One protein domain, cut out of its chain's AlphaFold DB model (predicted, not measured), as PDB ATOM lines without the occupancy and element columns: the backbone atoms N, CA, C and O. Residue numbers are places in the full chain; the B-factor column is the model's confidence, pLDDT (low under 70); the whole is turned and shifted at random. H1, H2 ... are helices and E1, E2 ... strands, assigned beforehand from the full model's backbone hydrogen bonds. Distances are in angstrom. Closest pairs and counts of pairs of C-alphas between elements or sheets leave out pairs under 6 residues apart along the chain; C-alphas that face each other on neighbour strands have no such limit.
ATOM      1  N   TRP A  12     -18.492  14.456  29.652       96.56
ATOM      2  CA  TRP A  12     -18.385  13.477  28.580       96.56
ATOM      3  C   TRP A  12     -17.175  12.546  28.780       96.56
ATOM      4  O   TRP A  12     -16.193  12.878  29.459       96.56
ATOM      5  N   GLN A  13     -17.272  11.353  28.196       96.69
ATOM      6  CA  GLN A  13     -16.352  10.240  28.418       96.69
ATOM      7  C   GLN A  13     -15.700   9.822  27.100       96.69
ATOM      8  O   GLN A  13     -16.379   9.714  26.081       96.69
ATOM      9  N   LEU A  14     -14.389   9.575  27.130       97.31
ATOM     10  CA  LEU A  14     -13.675   8.922  26.034       97.31
ATOM     11  C   LEU A  14     -13.776   7.396  26.165       97.31
ATOM     12  O   LEU A  14     -13.873   6.890  27.290       97.31
ATOM     13  N   PRO A  15     -13.687   6.649  25.049       95.69
ATOM     14  CA  PRO A  15     -13.522   5.202  25.101       95.69
ATOM     15  C   PRO A  15     -12.337   4.811  25.992       95.69
ATOM     16  O   PRO A  15     -11.304   5.481  25.986       95.69
ATOM     17  N   VAL A  16     -12.488   3.713  26.737       95.12
ATOM     18  CA  VAL A  16     -11.486   3.126  27.649       95.12
ATOM     19  C   VAL A  16     -11.157   3.986  28.877       95.12
ATOM     20  O   VAL A  16     -11.314   3.509  29.992       95.12
ATOM     21  N   ILE A  17     -10.735   5.240  28.713       96.81
ATOM     22  CA  ILE A  17     -10.231   6.082  29.817       96.81
ATOM     23  C   ILE A  17     -11.319   6.892  30.535       96.81
ATOM     24  O   ILE A  17     -11.075   7.459  31.604       96.81
ATOM     25  N   GLY A  18     -12.517   6.987  29.954       96.88
ATOM     26  CA  GLY A  18     -13.630   7.738  30.524       96.88
ATOM     27  C   GLY A  18     -13.326   9.234  30.657       96.88
ATOM     28  O   GLY A  18     -12.885   9.892  29.713       96.88
ATOM     29  N   SER A  19     -13.572   9.777  31.845       96.75
ATOM     30  CA  SER A  19     -13.363  11.171  32.246       96.75
ATOM     31  C   SER A  19     -11.942  11.472  32.752       96.75
ATOM     32  O   SER A  19     -11.668  12.620  33.097       96.75
ATOM     33  N   LEU A  20     -11.030  10.489  32.809       95.75
ATOM     34  CA  LEU A  20      -9.675  10.666  33.368       95.75
ATOM     35  C   LEU A  20      -8.884  11.801  32.692       95.75
ATOM     36  O   LEU A  20      -8.142  12.533  33.345       95.75
ATOM     37  N   HIS A  21      -9.088  11.997  31.391       94.94
ATOM     38  CA  HIS A  21      -8.433  13.048  30.616       94.94
ATOM     39  C   HIS A  21      -8.743  14.467  31.132       94.94
ATOM     40  O   HIS A  21      -7.873  15.334  31.068       94.94
ATOM     41  N   HIS A  22      -9.923  14.705  31.722       94.94
ATOM     42  CA  HIS A  22     -10.240  15.993  32.354       94.94
ATOM     43  C   HIS A  22      -9.317  16.284  33.539       94.94
ATOM     44  O   HIS A  22      -8.948  17.436  33.750       94.94
ATOM     45  N   LEU A  23      -8.934  15.249  34.295       93.50
ATOM     46  CA  LEU A  23      -8.109  15.370  35.500       93.50
ATOM     47  C   LEU A  23      -6.620  15.535  35.177       93.50
ATOM     48  O   LEU A  23      -5.939  16.281  35.872       93.50
ATOM     49  N   LEU A  24      -6.120  14.858  34.136       90.19
ATOM     50  CA  LEU A  24      -4.686  14.810  33.824       90.19
ATOM     51  C   LEU A  24      -4.223  15.865  32.811       90.19
ATOM     52  O   LEU A  24      -3.074  16.298  32.864       90.19
ATOM     53  N   LEU A  25      -5.085  16.286  31.879       88.31
ATOM     54  CA  LEU A  25      -4.674  17.192  30.797       88.31
ATOM     55  C   LEU A  25      -4.703  18.675  31.193       88.31
ATOM     56  O   LEU A  25      -4.176  19.521  30.468       88.31
ATOM     57  N   ARG A  26      -5.272  19.020  32.354       84.88
ATOM     58  CA  ARG A  26      -5.256  20.394  32.875       84.88
ATOM     59  C   ARG A  26      -3.940  20.665  33.601       84.88
ATOM     60  O   ARG A  26      -3.841  20.520  34.817       84.88
ATOM     61  N   ARG A  27      -2.922  21.067  32.834       76.75
ATOM     62  CA  ARG A  27      -1.603  21.451  33.363       76.75
ATOM     63  C   ARG A  27      -1.728  22.463  34.507       76.75
ATOM     64  O   ARG A  27      -2.416  23.470  34.376       76.75
ATOM     65  N   GLY A  28      -1.017  22.195  35.601       79.19
ATOM     66  CA  GLY A  28      -0.908  23.093  36.753       79.19
ATOM     67  C   GLY A  28      -2.098  23.078  37.718       79.19
ATOM     68  O   GLY A  28      -2.016  23.725  38.759       79.19
ATOM     69  N   LEU A  29      -3.181  22.346  37.427       83.94
ATOM     70  CA  LEU A  29      -4.307  22.207  38.353       83.94
ATOM     71  C   LEU A  29      -4.216  20.896  39.131       83.94
ATOM     72  O   LEU A  29      -4.053  19.820  38.561       83.94
ATOM     73  N   LEU A  30      -4.397  20.988  40.448       93.31
ATOM     74  CA  LEU A  30      -4.590  19.816  41.296       93.31
ATOM     75  C   LEU A  30      -5.926  19.135  40.939       93.31
ATOM     76  O   LEU A  30      -6.901  19.836  40.643       93.31
ATOM     77  N   PRO A  31      -6.035  17.794  41.023       92.62
ATOM     78  CA  PRO A  31      -7.256  17.079  40.643       92.62
ATOM     79  C   PRO A  31      -8.530  17.602  41.324       92.62
ATOM     80  O   PRO A  31      -9.576  17.700  40.686       92.62
ATOM     81  N   HIS A  32      -8.450  18.009  42.597       94.50
ATOM     82  CA  HIS A  32      -9.600  18.540  43.333       94.50
ATOM     83  C   HIS A  32     -10.058  19.931  42.857       94.50
ATOM     84  O   HIS A  32     -11.246  20.231  42.954       94.50
ATOM     85  N   HIS A  33      -9.178  20.751  42.267       95.38
ATOM     86  CA  HIS A  33      -9.588  21.997  41.602       95.38
ATOM     87  C   HIS A  33     -10.373  21.702  40.323       95.38
ATOM     88  O   HIS A  33     -11.440  22.266  40.104       95.38
ATOM     89  N   THR A  34      -9.900  20.755  39.510       95.75
ATOM     90  CA  THR A  34     -10.642  20.315  38.322       95.75
ATOM     91  C   THR A  34     -12.008  19.731  38.691       95.75
ATOM     92  O   THR A  34     -12.996  20.039  38.030       95.75
ATOM     93  N   MET A  35     -12.088  18.924  39.754       96.12
ATOM     94  CA  MET A  35     -13.363  18.386  40.244       96.12
ATOM     95  C   MET A  35     -14.321  19.492  40.702       96.12
ATOM     96  O   MET A  35     -15.500  19.429  40.366       96.12
ATOM     97  N   ARG A  36     -13.821  20.531  41.384       95.94
ATOM     98  CA  ARG A  36     -14.615  21.717  41.742       95.94
ATOM     99  C   ARG A  36     -15.173  22.424  40.504       95.94
ATOM    100  O   ARG A  36     -16.370  22.687  40.451       95.94
ATOM    101  N   ASP A  37     -14.338  22.696  39.504       95.81
ATOM    102  CA  ASP A  37     -14.766  23.364  38.265       95.81
ATOM    103  C   ASP A  37     -15.808  22.544  37.494       95.81
ATOM    104  O   ASP A  37     -16.733  23.089  36.892       95.81
ATOM    105  N   LEU A  38     -15.665  21.218  37.498       96.31
ATOM    106  CA  LEU A  38     -16.637  20.308  36.904       96.31
ATOM    107  C   LEU A  38     -17.955  20.297  37.689       96.31
ATOM    108  O   LEU A  38     -19.013  20.354  37.065       96.31
ATOM    109  N   ALA A  39     -17.910  20.297  39.022       97.25
ATOM    110  CA  ALA A  39     -19.106  20.362  39.861       97.25
ATOM    111  C   ALA A  39     -19.892  21.670  39.653       97.25
ATOM    112  O   ALA A  39     -21.120  21.652  39.636       97.25
ATOM    113  N   LEU A  40     -19.211  22.794  39.393       97.12
ATOM    114  CA  LEU A  40     -19.874  24.051  39.018       97.12
ATOM    115  C   LEU A  40     -20.666  23.949  37.702       97.12
ATOM    116  O   LEU A  40     -21.619  24.698  37.513       97.12
ATOM    117  N   ARG A  41     -20.295  23.032  36.798       96.94
ATOM    118  CA  ARG A  41     -20.973  22.824  35.505       96.94
ATOM    119  C   ARG A  41     -22.021  21.716  35.532       96.94
ATOM    120  O   ARG A  41     -23.040  21.831  34.862       96.94
ATOM    121  N   HIS A  42     -21.750  20.629  36.250       96.69
ATOM    122  CA  HIS A  42     -22.573  19.415  36.231       96.69
ATOM    123  C   HIS A  42     -23.447  19.255  37.477       96.69
ATOM    124  O   HIS A  42     -24.335  18.408  37.487       96.69
ATOM    125  N   GLY A  43     -23.237  20.084  38.498       96.25
ATOM    126  CA  GLY A  43     -23.973  20.051  39.753       96.25
ATOM    127  C   GLY A  43     -23.171  19.446  40.913       96.25
ATOM    128  O   GLY A  43     -22.090  18.883  40.723       96.25
ATOM    129  N   PRO A  44     -23.706  19.557  42.143       95.06
ATOM    130  CA  PRO A  44     -23.003  19.190  43.375       95.06
ATOM    131  C   PRO A  44     -22.842  17.678  43.587       95.06
ATOM    132  O   PRO A  44     -22.083  17.273  44.465       95.06
ATOM    133  N   LEU A  45     -23.545  16.855  42.807       96.25
ATOM    134  CA  LEU A  45     -23.368  15.410  42.732       96.25
ATOM    135  C   LEU A  45     -23.183  15.038  41.263       96.25
ATOM    136  O   LEU A  45     -24.106  15.193  40.464       96.25
ATOM    137  N   MET A  46     -21.999  14.542  40.917       97.38
ATOM    138  CA  MET A  46     -21.686  14.118  39.554       97.38
ATOM    139  C   MET A  46     -20.927  12.793  39.532       97.38
ATOM    140  O   MET A  46     -20.315  12.397  40.522       97.38
ATOM    141  N   LEU A  47     -20.940  12.119  38.386       97.25
ATOM    142  CA  LEU A  47     -20.230  10.867  38.167       97.25
ATOM    143  C   LEU A  47     -19.033  11.070  37.231       97.25
ATOM    144  O   LEU A  47     -19.180  11.543  36.105       97.25
ATOM    145  N   LEU A  48     -17.853  10.647  37.680       97.56
ATOM    146  CA  LEU A  48     -16.660  10.500  36.852       97.56
ATOM    147  C   LEU A  48     -16.400   9.018  36.583       97.56
ATOM    148  O   LEU A  48     -16.507   8.179  37.478       97.56
ATOM    149  N   ARG A  49     -16.014   8.698  35.349       96.81
ATOM    150  CA  ARG A  49     -15.499   7.374  34.988       96.81
ATOM    151  C   ARG A  49     -13.980   7.468  34.875       96.81
ATOM    152  O   ARG A  49     -13.488   8.206  34.032       96.81
ATOM    153  N   ILE A  50     -13.237   6.777  35.725       94.94
ATOM    154  CA  ILE A  50     -11.773   6.730  35.696       94.94
ATOM    155  C   ILE A  50     -11.382   5.335  35.228       94.94
ATOM    156  O   ILE A  50     -11.419   4.391  36.015       94.94
ATOM    157  N   CYS A  51     -11.064   5.212  33.939       94.31
ATOM    158  CA  CYS A  51     -10.924   3.911  33.285       94.31
ATOM    159  C   CYS A  51     -12.172   3.040  33.548       94.31
ATOM    160  O   CYS A  51     -13.294   3.468  33.273       94.31
ATOM    161  N   GLU A  52     -12.019   1.859  34.140       92.19
ATOM    162  CA  GLU A  52     -13.126   0.981  34.520       92.19
ATOM    163  C   GLU A  52     -13.885   1.441  35.783       92.19
ATOM    164  O   GLU A  52     -15.058   1.096  35.976       92.19
ATOM    165  N   ARG A  53     -13.267   2.268  36.637       92.81
ATOM    166  CA  ARG A  53     -13.815   2.650  37.946       92.81
ATOM    167  C   ARG A  53     -14.794   3.816  37.854       92.81
ATOM    168  O   ARG A  53     -14.547   4.822  37.195       92.81
ATOM    169  N   ALA A  54     -15.910   3.702  38.563       94.00
ATOM    170  CA  ALA A  54     -16.856   4.792  38.771       94.00
ATOM    171  C   ALA A  54     -16.501   5.555  40.056       94.00
ATOM    172  O   ALA A  54     -16.269   4.934  41.090       94.00
ATOM    173  N   ALA A  55     -16.501   6.885  40.000       94.94
ATOM    174  CA  ALA A  55     -16.299   7.748  41.157       94.94
ATOM    175  C   ALA A  55     -17.405   8.806  41.220       94.94
ATOM    176  O   ALA A  55     -17.547   9.624  40.309       94.94
ATOM    177  N   ALA A  56     -18.185   8.798  42.300       95.62
ATOM    178  CA  ALA A  56     -19.102   9.887  42.602       95.62
ATOM    179  C   ALA A  56     -18.312  11.051  43.210       95.62
ATOM    180  O   ALA A  56     -17.560  10.868  44.168       95.62
ATOM    181  N   VAL A  57     -18.486  12.248  42.662       97.25
ATOM    182  CA  VAL A  57     -17.936  13.480  43.224       97.25
ATOM    183  C   VAL A  57     -19.055  14.222  43.931       97.25
ATOM    184  O   VAL A  57     -20.082  14.538  43.331       97.25
ATOM    185  N   VAL A  58     -18.826  14.491  45.213       97.56
ATOM    186  CA  VAL A  58     -19.770  15.136  46.124       97.56
ATOM    187  C   VAL A  58     -19.188  16.487  46.521       97.56
ATOM    188  O   VAL A  58     -18.096  16.558  47.079       97.56
ATOM    189  N   SER A  59     -19.871  17.572  46.168       97.62
ATOM    190  CA  SER A  59     -19.350  18.947  46.253       97.62
ATOM    191  C   SER A  59     -20.296  19.922  46.961       97.62
ATOM    192  O   SER A  59     -20.140  21.134  46.829       97.62
TER     193      SER A  59
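This is residues 12 to 59 of the 102 residues of the protein "Premnaspirodiene oxygenase-like" of Panicum miliaceum (UniProt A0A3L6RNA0). An antiparallel hairpin, E1 and E2, makes one side of a small rounded fold, with helix H2 by its open end and short helix H1 by its turn. The printed part has 48 residues, with H1, H2, E1, E2 in that order; it is mixed and compact, radius of gyration of the C-alphas 10.2 A, spans 25 by 24 by 14 A.

E1, residues 45 to 50, E2, residues 53 to 58, and H2, residues 31 to 42, each measure 16.1 A. H1, residues 20 to 24, begins at C-alpha (-9.675, 10.666, 33.368); E2 ends at (-19.770, 15.136, 46.124).

E1 and E2 are antiparallel at 154 degrees; N 48 and O 55, 2.8 A apart, are within hydrogen-bond range. The closest C-alphas of H2 and E1, Ala 39 and Met 46, are 6.8 A apart. H1 and E2 are apart. H2 touches H1 with residues 31 to 35 alone, closest C-alphas Leu 23 and Pro 31, 5.5 A. Every O i to N i+4 pair is within range in H1, 7 of 8 in H2.

The farthest C-alphas, Pro 15 and Ser 59, are 25.9 A apart. The printed part has no cut; no printed residue is under 70 in pLDDT.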